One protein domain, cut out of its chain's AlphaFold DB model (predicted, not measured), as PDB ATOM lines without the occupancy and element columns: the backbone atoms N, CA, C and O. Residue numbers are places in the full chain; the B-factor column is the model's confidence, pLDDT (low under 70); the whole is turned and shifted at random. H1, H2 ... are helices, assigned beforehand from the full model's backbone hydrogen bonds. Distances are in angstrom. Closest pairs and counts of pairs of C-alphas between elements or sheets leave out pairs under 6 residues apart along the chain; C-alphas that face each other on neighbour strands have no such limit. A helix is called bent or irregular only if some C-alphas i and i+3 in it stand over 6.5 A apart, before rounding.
ATOM      1  N   ASP A 173     -42.016  46.949 -56.535       82.06
ATOM      2  CA  ASP A 173     -42.725  47.903 -55.689       82.06
ATOM      3  C   ASP A 173     -42.798  47.373 -54.248       82.06
ATOM      4  O   ASP A 173     -43.277  46.266 -54.001       82.06
ATOM      5  N   ILE A 174     -42.340  48.173 -53.282       86.06
ATOM      6  CA  ILE A 174     -42.398  47.854 -51.850       86.06
ATOM      7  C   ILE A 174     -43.235  48.925 -51.155       86.06
ATOM      8  O   ILE A 174     -43.050  50.122 -51.375       86.06
ATOM      9  N   PHE A 175     -44.146  48.502 -50.283       90.06
ATOM     10  CA  PHE A 175     -44.943  49.393 -49.448       90.06
ATOM     11  C   PHE A 175     -45.064  48.835 -48.031       90.06
ATOM     12  O   PHE A 175     -44.803  47.663 -47.772       90.06
ATOM     13  N   MET A 176     -45.446  49.698 -47.093       90.69
ATOM     14  CA  MET A 176     -45.523  49.347 -45.681       90.69
ATOM     15  C   MET A 176     -46.959  48.993 -45.292       90.69
ATOM     16  O   MET A 176     -47.890  49.757 -45.552       90.69
ATOM     17  N   ILE A 177     -47.123  47.858 -44.615       89.69
ATOM     18  CA  ILE A 177     -48.382  47.425 -44.004       89.69
ATOM     19  C   ILE A 177     -48.201  47.248 -42.498       89.69
ATOM     20  O   ILE A 177     -47.084  47.076 -42.010       89.69
ATOM     21  N   LYS A 178     -49.304  47.278 -41.744       88.06
ATOM     22  CA  LYS A 178     -49.281  46.805 -40.354       88.06
ATOM     23  C   LYS A 178     -49.092  45.288 -40.350       88.06
ATOM     24  O   LYS A 178     -49.585  44.615 -41.252       88.06
ATOM     25  N   ASN A 179     -48.430  44.754 -39.325       85.56
ATOM     26  CA  ASN A 179     -48.146  43.320 -39.218       85.56
ATOM     27  C   ASN A 179     -49.413  42.454 -39.338       85.56
ATOM     28  O   ASN A 179     -49.455  41.497 -40.100       85.56
ATOM     29  N   ASN A 180     -50.506  42.883 -38.706       85.69
ATOM     30  CA  ASN A 180     -51.783  42.175 -38.741       85.69
ATOM     31  C   ASN A 180     -52.602  42.347 -40.038       85.69
ATOM     32  O   ASN A 180     -53.731  41.863 -40.107       85.69
ATOM     33  N   TRP A 181     -52.093  43.059 -41.049       90.75
ATOM     34  CA  TRP A 181     -52.815  43.299 -42.305       90.75
ATOM     35  C   TRP A 181     -52.489  42.290 -43.399       90.75
ATOM     36  O   TRP A 181     -53.214  42.255 -44.392       90.75
ATOM     37  N   LEU A 182     -51.465  41.449 -43.227       88.69
ATOM     38  CA  LEU A 182     -51.045  40.493 -44.251       88.69
ATOM     39  C   LEU A 182     -52.213  39.674 -44.852       88.69
ATOM     40  O   LEU A 182     -52.309  39.611 -46.081       88.69
ATOM     41  N   PRO A 183     -53.175  39.141 -44.065       88.94
ATOM     42  CA  PRO A 183     -54.307  38.399 -44.624       88.94
ATOM     43  C   PRO A 183     -55.183  39.211 -45.589       88.94
ATOM     44  O   PRO A 183     -55.722  38.653 -46.538       88.94
ATOM     45  N   SER A 184     -55.325  40.523 -45.375       89.81
ATOM     46  CA  SER A 184     -56.134  41.419 -46.221       89.81
ATOM     47  C   SER A 184     -55.422  41.885 -47.493       89.81
ATOM     48  O   SER A 184     -56.042  42.539 -48.335       89.81
ATOM     49  N   PHE A 185     -54.124  41.605 -47.600       90.00
ATOM     50  CA  PHE A 185     -53.292  41.960 -48.745       90.00
ATOM     51  C   PHE A 185     -52.794  40.741 -49.518       90.00
ATOM     52  O   PHE A 185     -52.183  40.940 -50.560       90.00
ATOM     53  N   LYS A 186     -53.063  39.507 -49.060       86.00
ATOM     54  CA  LYS A 186     -52.550  38.262 -49.662       86.00
ATOM     55  C   LYS A 186     -52.890  38.116 -51.158       86.00
ATOM     56  O   LYS A 186     -52.172  37.434 -51.869       86.00
ATOM     57  N   ASP A 187     -53.949  38.768 -51.638       89.50
ATOM     58  CA  ASP A 187     -54.378  38.810 -53.045       89.50
ATOM     59  C   ASP A 187     -53.727  39.932 -53.882       89.50
ATOM     60  O   ASP A 187     -53.973  40.030 -55.083       89.50
ATOM     61  N   LYS A 188     -52.929  40.805 -53.258       88.94
ATOM     62  CA  LYS A 188     -52.344  42.024 -53.857       88.94
ATOM     63  C   LYS A 188     -50.821  42.061 -53.799       88.94
ATOM     64  O   LYS A 188     -50.225  43.017 -54.290       88.94
ATOM     65  N   ILE A 189     -50.208  41.083 -53.148       91.56
ATOM     66  CA  ILE A 189     -48.767  40.999 -52.938       91.56
ATOM     67  C   ILE A 189     -48.283  39.617 -53.344       91.56
ATOM     68  O   ILE A 189     -49.012  38.633 -53.239       91.56
ATOM     69  N   GLU A 190     -47.025  39.555 -53.739       91.38
ATOM     70  CA  GLU A 190     -46.311  38.307 -53.963       91.38
ATOM     71  C   GLU A 190     -45.290  38.112 -52.836       91.38
ATOM     72  O   GLU A 190     -44.807  39.104 -52.276       91.38
ATOM     73  N   PRO A 191     -44.961  36.863 -52.467       92.81
ATOM     74  CA  PRO A 191     -43.876  36.621 -51.535       92.81
ATOM     75  C   PRO A 191     -42.555  37.122 -52.123       92.81
ATOM     76  O   PRO A 191     -42.372  37.171 -53.344       92.81
ATOM     77  N   ALA A 192     -41.612  37.457 -51.248       90.25
ATOM     78  CA  ALA A 192     -40.262  37.763 -51.668       90.25
ATOM     79  C   ALA A 192     -39.695  36.557 -52.440       90.25
ATOM     80  O   ALA A 192     -39.837  35.416 -51.991       90.25
ATOM     81  N   PRO A 193     -39.070  36.791 -53.602       87.44
ATOM     82  CA  PRO A 193     -38.359  35.742 -54.311       87.44
ATOM     83  C   PRO A 193     -37.280  35.101 -53.429       87.44
ATOM     84  O   PRO A 193     -36.592  35.805 -52.686       87.44
ATOM     85  N   ASP A 194     -37.070  33.790 -53.574       86.94
ATOM     86  CA  ASP A 194     -36.133  33.019 -52.736       86.94
ATOM     87  C   ASP A 194     -34.683  33.531 -52.802       86.94
ATOM     88  O   ASP A 194     -33.926  33.364 -51.847       86.94
ATOM     89  N   PHE A 195     -34.295  34.166 -53.917       83.06
ATOM     90  CA  PHE A 195     -32.974  34.778 -54.096       83.06
ATOM     91  C   PHE A 195     -32.803  36.104 -53.338       83.06
ATOM     92  O   PHE A 195     -31.676  36.564 -53.166       83.06
ATOM     93  N   ILE A 196     -33.904  36.743 -52.925       85.94
ATOM     94  CA  ILE A 196     -33.894  37.957 -52.097       85.94
ATOM     95  C   ILE A 196     -33.939  37.575 -50.622       85.94
ATOM     96  O   ILE A 196     -33.178  38.124 -49.826       85.94
ATOM     97  N   LEU A 197     -34.883  36.703 -50.257       90.88
ATOM     98  CA  LEU A 197     -35.110  36.301 -48.877       90.88
ATOM     99  C   LEU A 197     -35.901  34.993 -48.828       90.88
ATOM    100  O   LEU A 197     -37.066  34.955 -49.219       90.88
ATOM    101  N   ASN A 198     -35.298  33.938 -48.286       94.00
ATOM    102  CA  ASN A 198     -35.986  32.669 -48.020       94.00
ATOM    103  C   ASN A 198     -36.344  32.508 -46.529       94.00
ATOM    104  O   ASN A 198     -35.890  33.274 -45.680       94.00
ATOM    105  N   GLU A 199     -37.147  31.494 -46.177       94.75
ATOM    106  CA  GLU A 199     -37.563  31.252 -44.781       94.75
ATOM    107  C   GLU A 199     -36.382  31.099 -43.818       94.75
ATOM    108  O   GLU A 199     -36.418  31.622 -42.702       94.75
ATOM    109  N   ARG A 200     -35.328  30.388 -44.229       94.38
ATOM    110  CA  ARG A 200     -34.166  30.151 -43.366       94.38
ATOM    111  C   ARG A 200     -33.463  31.462 -43.036       94.38
ATOM    112  O   ARG A 200     -33.134  31.703 -41.877       94.38
ATOM    113  N   GLU A 201     -33.237  32.296 -44.043       94.38
ATOM    114  CA  GLU A 201     -32.663  33.630 -43.867       94.38
ATOM    115  C   GLU A 201     -33.585  34.524 -43.045       94.38
ATOM    116  O   GLU A 201     -33.114  35.209 -42.141       94.38
ATOM    117  N   PHE A 202     -34.895  34.461 -43.283       95.56
ATOM    118  CA  PHE A 202     -35.876  35.212 -42.513       95.56
ATOM    119  C   PHE A 202     -35.767  34.898 -41.018       95.56
ATOM    120  O   PHE A 202     -35.562  35.797 -40.206       95.56
ATOM    121  N   ARG A 203     -35.842  33.615 -40.651       93.69
ATOM    122  CA  ARG A 203     -35.753  33.166 -39.253       93.69
ATOM    123  C   ARG A 203     -34.377  33.403 -38.632       93.69
ATOM    124  O   ARG A 203     -34.269  33.508 -37.419       93.69
ATOM    125  N   SER A 204     -33.324  33.480 -39.444       94.19
ATOM    126  CA  SER A 204     -31.983  33.832 -38.964       94.19
ATOM    127  C   SER A 204     -31.824  35.334 -38.708       94.19
ATOM    128  O   SER A 204     -31.002  35.717 -37.877       94.19
ATOM    129  N   ASN A 205     -32.556  36.173 -39.442       92.50
ATOM    130  CA  ASN A 205     -32.399  37.627 -39.416       92.50
ATOM    131  C   ASN A 205     -33.425  38.326 -38.513       92.50
ATOM    132  O   ASN A 205     -33.182  39.452 -38.075       92.50
ATOM    133  N   PHE A 206     -34.559  37.682 -38.230       91.69
ATOM    134  CA  PHE A 206     -35.677  38.270 -37.496       91.69
ATOM    135  C   PHE A 206     -36.146  37.373 -36.347       91.69
ATOM    136  O   PHE A 206     -35.940  36.163 -36.350       91.69
ATOM    137  N   VAL A 207     -36.800  37.984 -35.357       89.19
ATOM    138  CA  VAL A 207     -37.395  37.270 -34.217       89.19
ATOM    139  C   VAL A 207     -38.596  36.422 -34.644       89.19
ATOM    140  O   VAL A 207     -39.300  36.776 -35.590       89.19
ATOM    141  N   ASP A 208     -38.883  35.354 -33.896       88.06
ATOM    142  CA  ASP A 208     -39.935  34.378 -34.229       88.06
ATOM    143  C   ASP A 208     -41.314  35.010 -34.458       88.06
ATOM    144  O   ASP A 208     -42.018  34.622 -35.383       88.06
ATOM    145  N   VAL A 209     -41.669  36.047 -33.693       86.19
ATOM    146  CA  VAL A 209     -42.954  36.752 -33.860       86.19
ATOM    147  C   VAL A 209     -43.092  37.353 -35.262       86.19
ATOM    148  O   VAL A 209     -44.163  37.304 -35.854       86.19
ATOM    149  N   ALA A 210     -42.007  37.884 -35.833       90.00
ATOM    150  CA  ALA A 210     -42.041  38.397 -37.199       90.00
ATOM    151  C   ALA A 210     -42.203  37.267 -38.223       90.00
ATOM    152  O   ALA A 210     -42.800  37.476 -39.277       90.00
ATOM    153  N   ALA A 211     -41.673  36.080 -37.923       90.12
ATOM    154  CA  ALA A 211     -41.843  34.909 -38.768       90.12
ATOM    155  C   ALA A 211     -43.306  34.442 -38.747       90.12
ATOM    156  O   ALA A 211     -43.862  34.163 -39.803       90.12
ATOM    157  N   ASP A 212     -43.947  34.436 -37.579       87.62
ATOM    158  CA  ASP A 212     -45.366  34.093 -37.437       87.62
ATOM    159  C   ASP A 212     -46.287  35.111 -38.137       87.62
ATOM    160  O   ASP A 212     -47.293  34.730 -38.736       87.62
ATOM    161  N   ASP A 213     -45.928  36.397 -38.100       89.62
ATOM    162  CA  ASP A 213     -46.705  37.468 -38.730       89.62
ATOM    163  C   ASP A 213     -46.539  37.516 -40.258       89.62
ATOM    164  O   ASP A 213     -47.489  37.855 -40.971       89.62
ATOM    165  N   PHE A 214     -45.337  37.225 -40.773       92.62
ATOM    166  CA  PHE A 214     -44.978  37.514 -42.167       92.62
ATOM    167  C   PHE A 214     -44.622  36.311 -43.041       92.62
ATOM    168  O   PHE A 214     -44.537  36.472 -44.266       92.62
ATOM    169  N   LEU A 215     -44.456  35.113 -42.472       92.19
ATOM    170  CA  LEU A 215     -44.353  33.885 -43.256       92.19
ATOM    171  C   LEU A 215     -45.743  33.291 -43.495       92.19
ATOM    172  O   LEU A 215     -46.509  33.036 -42.569       92.19
ATOM    173  N   SER A 216     -46.046  32.975 -44.751       89.88
ATOM    174  CA  SER A 216     -47.189  32.132 -45.105       89.88
ATOM    175  C   SER A 216     -46.682  30.990 -45.974       89.88
ATOM    176  O   SER A 216     -46.001  31.235 -46.964       89.88
ATOM    177  N   GLU A 217     -46.969  29.745 -45.582       89.44
ATOM    178  CA  GLU A 217     -46.543  28.542 -46.323       89.44
ATOM    179  C   GLU A 217     -45.014  28.477 -46.548       89.44
ATOM    180  O   GLU A 217     -44.545  28.050 -47.599       89.44
ATOM    181  N   GLY A 218     -44.230  28.932 -45.561       88.50
ATOM    182  CA  GLY A 218     -42.762  28.964 -45.638       88.50
ATOM    183  C   GLY A 218     -42.203  30.051 -46.561       88.50
ATOM    184  O   GLY A 218     -41.018  30.038 -46.881       88.50
ATOM    185  N   LYS A 219     -43.031  31.005 -47.004       93.75
ATOM    186  CA  LYS A 219     -42.603  32.117 -47.859       93.75
ATOM    187  C   LYS A 219     -42.759  33.466 -47.156       93.75
ATOM    188  O   LYS A 219     -43.830  33.725 -46.602       93.75
ATOM    189  N   PRO A 220     -41.730  34.331 -47.173       94.50
ATOM    190  CA  PRO A 220     -41.804  35.657 -46.573       94.50
ATOM    191  C   PRO A 220     -42.546  36.643 -47.467       94.50
ATOM    192  O   PRO A 220     -42.171  36.852 -48.612       94.50
ATOM    193  N   TYR A 221     -43.586  37.279 -46.933       94.12
ATOM    194  CA  TYR A 221     -44.393  38.267 -47.660       94.12
ATOM    195  C   TYR A 221     -44.079  39.721 -47.293       94.12
ATOM    196  O   TYR A 221     -44.421  40.639 -48.032       94.12
ATOM    197  N   ALA A 222     -43.448  39.944 -46.146       92.88
ATOM    198  CA  ALA A 222     -43.007  41.255 -45.693       92.88
ATOM    199  C   ALA A 222     -41.865  41.083 -44.690       92.88
ATOM    200  O   ALA A 222     -41.687  40.003 -44.137       92.88
ATOM    201  N   VAL A 223     -41.107  42.147 -44.436       92.88
ATOM    202  CA  VAL A 223     -40.076  42.183 -43.391       92.88
ATOM    203  C   VAL A 223     -40.430  43.244 -42.349       92.88
ATOM    204  O   VAL A 223     -40.957  44.301 -42.714       92.88
ATOM    205  N   PRO A 224     -40.158  43.005 -41.055       91.56
ATOM    206  CA  PRO A 224     -40.364  44.025 -40.039       91.56
ATOM    207  C   PRO A 224     -39.336  45.150 -40.209       91.56
ATOM    208  O   PRO A 224     -38.140  44.898 -40.337       91.56
ATOM    209  N   LEU A 225     -39.789  46.403 -40.147       89.62
ATOM    210  CA  LEU A 225     -38.880  47.553 -40.055       89.62
ATOM    211  C   LEU A 225     -38.294  47.689 -38.640       89.62
ATOM    212  O   LEU A 225     -37.141  48.070 -38.457       89.62
ATOM    213  N   SER A 226     -39.107  47.373 -37.638       83.75
ATOM    214  CA  SER A 226     -38.749  47.355 -36.225       83.75
ATOM    215  C   SER A 226     -39.683  46.401 -35.495       83.75
ATOM    216  O   SER A 226     -40.850  46.267 -35.871       83.75
ATOM    217  N   VAL A 227     -39.194  45.780 -34.426       81.25
ATOM    218  CA  VAL A 227     -40.019  44.986 -33.515       81.25
ATOM    219  C   VAL A 227     -39.841  45.543 -32.113       81.25
ATOM    220  O   VAL A 227     -38.731  45.550 -31.588       81.25
ATOM    221  N   ASP A 228     -40.940  45.997 -31.517       74.50
ATOM    222  CA  ASP A 228     -40.973  46.410 -30.117       74.50
ATOM    223  C   ASP A 228     -41.452  45.232 -29.267       74.50
ATOM    224  O   ASP A 228     -42.630  44.867 -29.283       74.50
TER     225      ASP A 228
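AT A GLANCE: This is residues 173 to 228 of the 312 residues of the protein "Extracellular solute-binding protein" of Bacteroidetes bacterium (UniProt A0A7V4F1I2). This domain has little regular structure: three short helices among long loops, with H3 between H1 on one side and H2 on the other. The printed part has 56 residues, with named helices H1, H2 and H3 in that order and no named strand. The class is all helix, with 21 residues in named elements. It is compact, with a radius of gyration of the C-alphas of 10.4 A and spans of 28 by 26 by 20 A.

IN THESE COORDINATES: H1, residues 179 to 185, begins at C-alpha 179 (-48.146, 43.320, -39.218) and is 10.9 A long. It is irregular: C-alphas 180 and 183 are 7.4 A apart. H2, residues 199 to 205, measures 9.8 A. H3, residues 208 to 214, measures 9.9 A and ends at C-alpha 214 (-44.978, 37.514, -42.167).

HOW THE PARTS SIT: H1 and H3 touch, the closest C-alphas being those of Asn 179 and Asp 213, 6.0 A apart. They run the same way at a shallow tilt of 26 degrees. H2 and H3 are close but not clearly touching: their closest C-alphas, Arg 203 and Ala 211, are 6.4 A apart. H1 and H2 are apart. In H2 and H3 every O i to N i+4 pair is within hydrogen-bond range; in H1 1 of 3 is, beside 2 of 4 O i to N i+3 pairs.

THE WHOLE: The C-alphas farthest apart, Phe 195 and Asp 228, are 27.8 A apart. The printed part has no cut. H1 to H2 is a long link of 13 residues. No printed residue is under 70 in pLDDT.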